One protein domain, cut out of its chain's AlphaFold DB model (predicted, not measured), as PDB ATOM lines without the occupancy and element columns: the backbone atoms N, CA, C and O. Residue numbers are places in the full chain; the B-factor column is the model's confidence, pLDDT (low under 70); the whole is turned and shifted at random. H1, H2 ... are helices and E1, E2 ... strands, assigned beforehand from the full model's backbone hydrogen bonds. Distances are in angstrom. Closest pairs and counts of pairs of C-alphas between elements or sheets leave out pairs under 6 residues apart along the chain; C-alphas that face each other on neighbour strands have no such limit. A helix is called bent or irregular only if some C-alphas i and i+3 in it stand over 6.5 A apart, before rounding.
ATOM      1  N   ILE A  33     161.724 229.084  64.065       89.94
ATOM      2  CA  ILE A  33     162.133 230.449  64.396       89.94
ATOM      3  C   ILE A  33     161.123 230.976  65.409       89.94
ATOM      4  O   ILE A  33     159.925 231.021  65.119       89.94
ATOM      5  N   ARG A  34     161.592 231.334  66.604       91.81
ATOM      6  CA  ARG A  34     160.788 231.962  67.655       91.81
ATOM      7  C   ARG A  34     161.294 233.377  67.879       91.81
ATOM      8  O   ARG A  34     162.477 233.578  68.129       91.81
ATOM      9  N   GLU A  35     160.394 234.341  67.790       91.81
ATOM     10  CA  GLU A  35     160.648 235.717  68.200       91.81
ATOM     11  C   GLU A  35     160.187 235.875  69.648       91.81
ATOM     12  O   GLU A  35     159.054 235.521  69.987       91.81
ATOM     13  N   ILE A  36     161.072 236.376  70.505       89.81
ATOM     14  CA  ILE A  36     160.784 236.678  71.904       89.81
ATOM     15  C   ILE A  36     161.037 238.165  72.117       89.81
ATOM     16  O   ILE A  36     162.116 238.674  71.824       89.81
ATOM     17  N   VAL A  37     160.034 238.859  72.649       90.00
ATOM     18  CA  VAL A  37     160.154 240.256  73.072       90.00
ATOM     19  C   VAL A  37     160.243 240.276  74.591       90.00
ATOM     20  O   VAL A  37     159.315 239.843  75.275       90.00
ATOM     21  N   MET A  38     161.366 240.758  75.111       90.75
ATOM     22  CA  MET A  38     161.623 240.884  76.542       90.75
ATOM     23  C   MET A  38     161.521 242.340  76.980       90.75
ATOM     24  O   MET A  38     161.837 243.241  76.208       90.75
ATOM     25  N   PHE A  39     161.153 242.559  78.240       93.69
ATOM     26  CA  PHE A  39     161.109 243.881  78.863       93.69
ATOM     27  C   PHE A  39     161.922 243.835  80.166       93.69
ATOM     28  O   PHE A  39     161.355 243.479  81.203       93.69
ATOM     29  N   PRO A  40     163.242 244.115  80.130       92.50
ATOM     30  CA  PRO A  40     164.136 243.974  81.285       92.50
ATOM     31  C   PRO A  40     163.687 244.779  82.507       92.50
ATOM     32  O   PRO A  40     163.796 244.296  83.629       92.50
ATOM     33  N   ASP A  41     163.071 245.944  82.292       92.62
ATOM     34  CA  ASP A  41     162.544 246.807  83.361       92.62
ATOM     35  C   ASP A  41     161.398 246.154  84.169       92.62
ATOM     36  O   ASP A  41     161.021 246.634  85.238       92.62
ATOM     37  N   PHE A  42     160.830 245.054  83.661       93.44
ATOM     38  CA  PHE A  42     159.775 244.258  84.298       93.44
ATOM     39  C   PHE A  42     160.250 242.839  84.629       93.44
ATOM     40  O   PHE A  42     159.426 241.938  84.817       93.44
ATOM     41  N   ALA A  43     161.566 242.611  84.662       91.25
ATOM     42  CA  ALA A  43     162.127 241.348  85.107       91.25
ATOM     43  C   ALA A  43     161.822 241.117  86.595       91.25
ATOM     44  O   ALA A  43     161.750 242.050  87.396       91.25
ATOM     45  N   LEU A  44     161.629 239.851  86.962       90.62
ATOM     46  CA  LEU A  44     161.552 239.467  88.366       90.62
ATOM     47  C   LEU A  44     162.946 239.588  88.970       90.62
ATOM     48  O   LEU A  44     163.883 238.954  88.490       90.62
ATOM     49  N   ASP A  45     163.054 240.357  90.045       88.62
ATOM     50  CA  ASP A  45     164.246 240.365  90.879       88.62
ATOM     51  C   ASP A  45     164.266 239.069  91.702       88.62
ATOM     52  O   ASP A  45     163.553 238.931  92.696       88.62
ATOM     53  N   LEU A  46     165.009 238.075  91.216       81.44
ATOM     54  CA  LEU A  46     165.154 236.779  91.881       81.44
ATOM     55  C   LEU A  46     166.103 236.850  93.085       81.44
ATOM     56  O   LEU A  46     166.051 235.971  93.944       81.44
ATOM     57  N   GLU A  47     166.949 237.882  93.154       82.19
ATOM     58  CA  GLU A  47     167.885 238.100  94.258       82.19
ATOM     59  C   GLU A  47     167.170 238.675  95.481       82.19
ATOM     60  O   GLU A  47     167.482 238.310  96.620       82.19
ATOM     61  N   ARG A  48     166.135 239.499  95.263       75.75
ATOM     62  CA  ARG A  48     165.134 239.834  96.285       75.75
ATOM     63  C   ARG A  48     164.255 238.620  96.582       75.75
ATOM     64  O   ARG A  48     163.125 238.499  96.126       75.75
ATOM     65  N   MET A  49     164.826 237.717  97.371       57.69
ATOM     66  CA  MET A  49     164.265 236.456  97.847       57.69
ATOM     67  C   MET A  49     162.742 236.475  98.043       57.69
ATOM     68  O   MET A  49     162.199 237.096  98.957       57.69
ATOM     69  N   PHE A  50     162.057 235.700  97.209       71.56
ATOM     70  CA  PHE A  50     160.694 235.263  97.462       71.56
ATOM     71  C   PHE A  50     160.753 233.902  98.156       71.56
ATOM     72  O   PHE A  50     160.916 232.876  97.498       71.56
ATOM     73  N   ASP A  51     160.577 233.881  99.479       74.56
ATOM     74  CA  ASP A  51     160.664 232.655 100.296       74.56
ATOM     75  C   ASP A  51     159.665 231.559  99.881       74.56
ATOM     76  O   ASP A  51     159.796 230.392 100.253       74.56
ATOM     77  N   THR A  52     158.638 231.914  99.102       85.75
ATOM     78  CA  THR A  52     157.601 230.983  98.667       85.75
ATOM     79  C   THR A  52     157.271 231.130  97.184       85.75
ATOM     80  O   THR A  52     157.201 232.229  96.629       85.75
ATOM     81  N   LYS A  53     156.935 229.999  96.540       87.56
ATOM     82  CA  LYS A  53     156.388 229.966  95.167       87.56
ATOM     83  C   LYS A  53     155.152 230.862  95.000       87.56
ATOM     84  O   LYS A  53     154.871 231.325  93.897       87.56
ATOM     85  N   TYR A  54     154.403 231.079  96.084       89.12
ATOM     86  CA  TYR A  54     153.228 231.945  96.099       89.12
ATOM     87  C   TYR A  54     153.604 233.413  95.856       89.12
ATOM     88  O   TYR A  54     153.024 234.029  94.961       89.12
ATOM     89  N   HIS A  55     154.620 233.938  96.552       88.06
ATOM     90  CA  HIS A  55     155.093 235.313  96.349       88.06
ATOM     91  C   HIS A  55     155.613 235.541  94.925       88.06
ATOM     92  O   HIS A  55     155.213 236.511  94.286       88.06
ATOM     93  N   VAL A  56     156.390 234.600  94.371       88.94
ATOM     94  CA  VAL A  56     156.854 234.675  92.971       88.94
ATOM     95  C   VAL A  56     155.676 234.780  91.999       88.94
ATOM     96  O   VAL A  56     155.689 235.582  91.068       88.94
ATOM     97  N   ARG A  57     154.625 233.971  92.199       89.62
ATOM     98  CA  ARG A  57     153.435 233.987  91.335       89.62
ATOM     99  C   ARG A  57     152.673 235.309  91.442       89.62
ATOM    100  O   ARG A  57     152.181 235.800  90.424       89.62
ATOM    101  N   GLN A  58     152.567 235.860  92.648       91.50
ATOM    102  CA  GLN A  58     151.900 237.134  92.899       91.50
ATOM    103  C   GLN A  58     152.663 238.292  92.247       91.50
ATOM    104  O   GLN A  58     152.072 239.019  91.452       91.50
ATOM    105  N   GLU A  59     153.974 238.394  92.470       91.38
ATOM    106  CA  GLU A  59     154.809 239.433  91.855       91.38
ATOM    107  C   GLU A  59     154.860 239.320  90.337       91.38
ATOM    108  O   GLU A  59     154.676 240.310  89.632       91.38
ATOM    109  N   LYS A  60     154.960 238.099  89.799       92.12
ATOM    110  CA  LYS A  60     154.828 237.873  88.356       92.12
ATOM    111  C   LYS A  60     153.512 238.438  87.818       92.12
ATOM    112  O   LYS A  60     153.486 239.048  86.754       92.12
ATOM    113  N   THR A  61     152.412 238.226  88.539       94.44
ATOM    114  CA  THR A  61     151.095 238.730  88.132       94.44
ATOM    115  C   THR A  61     151.050 240.259  88.195       94.44
ATOM    116  O   THR A  61     150.569 240.883  87.249       94.44
ATOM    117  N   ASN A  62     151.607 240.861  89.251       94.69
ATOM    118  CA  ASN A  62     151.707 242.314  89.412       94.69
ATOM    119  C   ASN A  62     152.530 242.957  88.285       94.69
ATOM    120  O   ASN A  62     152.065 243.904  87.651       94.69
ATOM    121  N   LEU A  63     153.709 242.409  87.974       94.31
ATOM    122  CA  LEU A  63     154.577 242.894  86.899       94.31
ATOM    123  C   LEU A  63     153.915 242.766  85.524       94.31
ATOM    124  O   LEU A  63     153.955 243.710  84.739       94.31
ATOM    125  N   ILE A  64     153.233 241.648  85.246       94.06
ATOM    126  CA  ILE A  64     152.477 241.475  83.995       94.06
ATOM    127  C   ILE A  64     151.352 242.511  83.886       94.06
ATOM    128  O   ILE A  64     151.124 243.057  82.804       94.06
ATOM    129  N   LEU A  65     150.630 242.784  84.975       96.00
ATOM    130  CA  LEU A  65     149.583 243.809  84.984       96.00
ATOM    131  C   LEU A  65     150.165 245.204  84.740       96.00
ATOM    132  O   LEU A  65     149.622 245.942  83.918       96.00
ATOM    133  N   LYS A  66     151.287 245.534  85.388       95.44
ATOM    134  CA  LYS A  66     151.992 246.805  85.200       95.44
ATOM    135  C   LYS A  66     152.466 246.977  83.754       95.44
ATOM    136  O   LYS A  66     152.154 247.987  83.128       95.44
ATOM    137  N   LEU A  67     153.102 245.952  83.183       93.94
ATOM    138  CA  LEU A  67     153.530 245.938  81.781       93.94
ATOM    139  C   LEU A  67     152.351 246.165  80.825       93.94
ATOM    140  O   LEU A  67     152.435 246.980  79.910       93.94
ATOM    141  N   LYS A  68     151.216 245.485  81.046       92.44
ATOM    142  CA  LYS A  68     150.003 245.675  80.232       92.44
ATOM    143  C   LYS A  68     149.475 247.108  80.297       92.44
ATOM    144  O   LYS A  68     149.037 247.633  79.275       92.44
ATOM    145  N   GLN A  69     149.493 247.727  81.477       94.62
ATOM    146  CA  GLN A  69     149.059 249.113  81.651       94.62
ATOM    147  C   GLN A  69     149.982 250.082  80.907       94.62
ATOM    148  O   GLN A  69     149.485 250.923  80.161       94.62
ATOM    149  N   GLU A  70     151.300 249.936  81.046       92.25
ATOM    150  CA  GLU A  70     152.267 250.808  80.368       92.25
ATOM    151  C   GLU A  70     152.208 250.665  78.842       92.25
ATOM    152  O   GLU A  70     152.136 251.671  78.132       92.25
ATOM    153  N   LEU A  71     152.096 249.434  78.327       89.56
ATOM    154  CA  LEU A  71     151.870 249.189  76.899       89.56
ATOM    155  C   LEU A  71     150.571 249.844  76.398       89.56
ATOM    156  O   LEU A  71     150.553 250.429  75.313       89.56
ATOM    157  N   ALA A  72     149.487 249.787  77.180       89.62
ATOM    158  CA  ALA A  72     148.212 250.406  76.819       89.62
ATOM    159  C   ALA A  72     148.272 251.945  76.838       89.62
ATOM    160  O   ALA A  72     147.678 252.589  75.971       89.62
ATOM    161  N   ILE A  73     148.981 252.541  77.802       90.50
ATOM    162  CA  ILE A  73     149.207 253.992  77.869       90.50
ATOM    163  C   ILE A  73     150.015 254.444  76.651       90.50
ATOM    164  O   ILE A  73     149.624 255.396  75.974       90.50
ATOM    165  N   HIS A  74     151.090 253.730  76.318       84.69
ATOM    166  CA  HIS A  74     151.904 254.081  75.163       84.69
ATOM    167  C   HIS A  74     151.127 253.952  73.845       84.69
ATOM    168  O   HIS A  74     151.211 254.835  72.991       84.69
ATOM    169  N   ALA A  75     150.324 252.895  73.683       85.25
ATOM    170  CA  ALA A  75     149.483 252.719  72.499       85.25
ATOM    171  C   ALA A  75     148.491 253.882  72.294       85.25
ATOM    172  O   ALA A  75     148.209 254.252  71.156       85.25
ATOM    173  N   LYS A  76     147.987 254.484  73.381       87.44
ATOM    174  CA  LYS A  76     147.113 255.669  73.319       87.44
ATOM    175  C   LYS A  76     147.872 256.949  72.973       87.44
ATOM    176  O   LYS A  76     147.355 257.763  72.215       87.44
ATOM    177  N   ASN A  77     149.069 257.128  73.528       86.94
ATOM    178  CA  ASN A  77     149.847 258.357  73.365       86.94
ATOM    179  C   ASN A  77     150.526 258.459  71.992       86.94
ATOM    180  O   ASN A  77     150.746 259.562  71.506       86.94
ATOM    181  N   ASN A  78     150.835 257.324  71.358       79.56
ATOM    182  CA  ASN A  78     151.576 257.266  70.097       79.56
ATOM    183  C   ASN A  78     150.874 256.378  69.046       79.56
ATOM    184  O   ASN A  78     151.427 255.355  68.636       79.56
ATOM    185  N   PRO A  79     149.681 256.760  68.546       73.50
ATOM    186  CA  PRO A  79     148.939 255.968  67.558       73.50
ATOM    187  C   PRO A  79     149.639 255.875  66.189       73.50
ATOM    188  O   PRO A  79     149.302 255.012  65.383       73.50
ATOM    189  N   SER A  80     150.612 256.754  65.914       71.19
ATOM    190  CA  SER A  80     151.303 256.856  64.619       71.19
ATOM    191  C   SER A  80     152.709 256.236  64.604       71.19
ATOM    192  O   SER A  80     153.281 256.058  63.529       71.19
ATOM    193  N   ALA A  81     153.281 255.885  65.762       58.06
ATOM    194  CA  ALA A  81     154.624 255.311  65.847       58.06
ATOM    195  C   ALA A  81     154.567 253.783  65.687       58.06
ATOM    196  O   ALA A  81     154.679 253.026  66.644       58.06
ATOM    197  N   CYS A  82     154.396 253.318  64.452       53.56
ATOM    198  CA  CYS A  82     154.372 251.888  64.117       53.56
ATOM    199  C   CYS A  82     155.767 251.212  64.214       53.56
ATOM    200  O   CYS A  82     155.905 250.027  63.927       53.56
ATOM    201  N   THR A  83     156.817 251.956  64.583       55.16
ATOM    202  CA  THR A  83     158.222 251.525  64.444       55.16
ATOM    203  C   THR A  83     159.128 251.802  65.639       55.16
ATOM    204  O   THR A  83     160.269 251.353  65.618       55.16
ATOM    205  N   GLN A  84     158.670 252.500  66.681       57.22
ATOM    206  CA  GLN A  84     159.494 252.728  67.873       57.22
ATOM    207  C   GLN A  84     159.006 251.841  69.013       57.22
ATOM    208  O   GLN A  84     157.830 251.880  69.376       57.22
ATOM    209  N   ALA A  85     159.909 251.003  69.530       58.81
ATOM    210  CA  ALA A  85     159.623 250.140  70.661       58.81
ATOM    211  C   ALA A  85     159.252 251.025  71.873       58.81
ATOM    212  O   ALA A  85     160.044 251.879  72.265       58.81
ATOM    213  N   PRO A  86     158.041 250.869  72.429       62.41
ATOM    214  CA  PRO A  86     157.431 251.808  73.376       62.41
ATOM    215  C   PRO A  86     158.048 251.808  74.780       62.41
ATOM    216  O   PRO A  86     157.746 252.662  75.609       62.41
ATOM    217  N   LEU A  87     158.861 250.800  75.056       80.19
ATOM    218  CA  LEU A  87     159.511 250.498  76.321       80.19
ATOM    219  C   LEU A  87     160.915 249.997  75.979       80.19
ATOM    220  O   LEU A  87     161.169 249.676  74.813       80.19
ATOM    221  N   ASN A  88     161.800 249.893  76.973       85.94
ATOM    222  CA  ASN A  88     163.085 249.211  76.824       85.94
ATOM    223  C   ASN A  88     162.828 247.723  76.520       85.94
ATOM    224  O   ASN A  88     162.749 246.879  77.407       85.94
ATOM    225  N   GLY A  89     162.540 247.433  75.256       86.06
ATOM    226  CA  GLY A  89     162.158 246.130  74.754       86.06
ATOM    227  C   GLY A  89     163.334 245.530  74.010       86.06
ATOM    228  O   GLY A  89     163.800 246.103  73.029       86.06
ATOM    229  N   MET A  90     163.795 244.364  74.445       89.00
ATOM    230  CA  MET A  90     164.829 243.612  73.743       89.00
ATOM    231  C   MET A  90     164.165 242.519  72.907       89.00
ATOM    232  O   MET A  90     163.454 241.666  73.441       89.00
ATOM    233  N   GLN A  91     164.393 242.531  71.595       90.38
ATOM    234  CA  GLN A  91     163.980 241.446  70.706       90.38
ATOM    235  C   GLN A  91     165.084 240.396  70.627       90.38
ATOM    236  O   GLN A  91     166.240 240.722  70.370       90.38
ATOM    237  N   ARG A  92     164.722 239.129  70.823       91.31
ATOM    238  CA  ARG A  92     165.609 237.979  70.649       91.31
ATOM    239  C   ARG A  92     164.980 236.994  69.676       91.31
ATOM    240  O   ARG A  92     163.785 236.705  69.752       91.31
ATOM    241  N   PHE A  93     165.794 236.466  68.770       91.38
ATOM    242  CA  PHE A  93     165.380 235.439  67.822       91.38
ATOM    243  C   PHE A  93     166.056 234.126  68.183       91.38
ATOM    244  O   PHE A  93     167.277 234.023  68.180       91.38
ATOM    245  N   TYR A  94     165.245 233.112  68.450       91.00
ATOM    246  CA  TYR A  94     165.710 231.760  68.702       91.00
ATOM    247  C   TYR A  94     165.470 230.934  67.458       91.00
ATOM    248  O   TYR A  94     164.326 230.697  67.056       91.00
ATOM    249  N   VAL A  95     166.565 230.516  66.838       91.75
ATOM    250  CA  VAL A  95     166.542 229.685  65.642       91.75
ATOM    251  C   VAL A  95     166.951 228.279  66.049       91.75
ATOM    252  O   VAL A  95     168.118 228.011  66.307       91.75
ATOM    253  N   ASN A  96     165.980 227.373  66.106       90.69
ATOM    254  CA  ASN A  96     166.263 225.951  66.220       90.69
ATOM    255  C   ASN A  96     166.559 225.409  64.819       90.69
ATOM    256  O   ASN A  96     165.649 225.273  63.988       90.69
ATOM    257  N   ILE A  97     167.843 225.160  64.564       87.81
ATOM    258  CA  ILE A  97     168.328 224.573  63.321       87.81
ATOM    259  C   ILE A  97     168.294 223.049  63.486       87.81
ATOM    260  O   ILE A  97     168.914 222.533  64.415       87.81
ATOM    261  N   PRO A  98     167.582 222.318  62.612       82.94
ATOM    262  CA  PRO A  98     167.563 220.866  62.669       82.94
ATOM    263  C   PRO A  98     168.978 220.294  62.530       82.94
ATOM    264  O   PRO A  98     169.746 220.732  61.671       82.94
ATOM    265  N   LEU A  99     169.304 219.314  63.372       83.44
ATOM    266  CA  LEU A  99     170.601 218.645  63.341       83.44
ATOM    267  C   LEU A  99     170.747 217.733  62.102       83.44
ATOM    268  O   LEU A  99     169.740 217.307  61.531       83.44
ATOM    269  N   PRO A 100     171.975 217.374  61.685       75.69
ATOM    270  CA  PRO A 100     172.207 216.455  60.567       75.69
ATOM    271  C   PRO A 100     171.467 215.116  60.690       75.69
ATOM    272  O   PRO A 100     171.088 214.523  59.687       75.69
ATOM    273  N   GLU A 101     171.205 214.639  61.905       79.75
ATOM    274  CA  GLU A 101     170.580 213.340  62.141       79.75
ATOM    275  C   GLU A 101     169.117 213.299  61.710       79.75
ATOM    276  O   GLU A 101     168.643 212.259  61.259       79.75
ATOM    277  N   VAL A 102     168.397 214.428  61.761       76.06
ATOM    278  CA  VAL A 102     167.006 214.478  61.269       76.06
ATOM    279  C   VAL A 102     166.918 214.429  59.744       76.06
ATOM    280  O   VAL A 102     165.828 214.349  59.180       76.06
ATOM    281  N   HIS A 103     168.067 214.469  59.075       69.69
ATOM    282  CA  HIS A 103     168.203 214.240  57.648       69.69
ATOM    283  C   HIS A 103     168.540 212.774  57.314       69.69
ATOM    284  O   HIS A 103     168.473 212.386  56.148       69.69
TER     285      HIS A 103
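This is residues 33 to 103 of the 293 residues of an uncharacterized protein of Ciona savignyi (UniProt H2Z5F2). The printed part has the shape of a T: one long helix, H1, makes the crossbar, and a narrow antiparallel ribbon of two strands, E1 and E2, makes the stem, leading away from the side of H1 near its middle. Two long links, residues 39 to 52 and 78 to 89, run from the ribbon to the two ends of H1, and at the far end of the stem residues 98 to 103, with the short helix H2 at residues 100 to 103, stick out free. Look for 71 residues with two named helices and two named strands, in the order E1, H1, E2, H2; the class is mixed, helices and strands. The whole is only just extended, close to loose, with a radius of gyration of the C-alphas of 17.1 A, and it is flat, spanning 47 by 44 by 16 A.

Find C-alpha 33 at (162.133, 230.449, 64.396); from there E1, residues 33 to 38, runs 16.0 A to C-alpha 38. Next go to C-alpha 53 at (156.388, 229.966, 95.167), where H1 begins; it holds residues 53 to 77 and runs 36.4 A to C-alpha 77 at (149.847, 258.357, 73.365). E2 follows at residues 90 to 96, 19.3 A long. H2, residues 100 to 103, ends at C-alpha 103 at (168.203, 214.240, 57.648).

Start with the sheet, whose order is E1 - E2. The two strands are antiparallel neighbours, with 157 degrees between their N-to-C directions. The C-alphas of Ile 33 and Val 95 face each other at 4.6 A, and those of Met 38 and Met 90 at 5.1 A. Look there for N 34 and O 94, 2.8 A apart, and N 90 and O 38, 2.9 A apart, both within hydrogen-bond range. H2 is apart from E1 and from H1. In H1 every O i to N i+4 pair is within hydrogen-bond range; H2 is too short for such a pair, and its one O i to N i+3 pair is within range. Neither helix is bent.

The two C-alphas farthest apart are those of Asn 77 and Glu 101, at 50.8 A, while those of Ile 33 and His 103 are 18.6 A apart. The printed part has no cut. The links E1 to H1, 14 residues, and H1 to E2, 12 residues, are long; E2 to H2, 3 residues, is tight. Residues 79 to 84 also stand free. Check the B-factor column: the mean pLDDT of the printed part is 84.5, and it is under 70 at residue 49, residues 81 to 86 and residue 103.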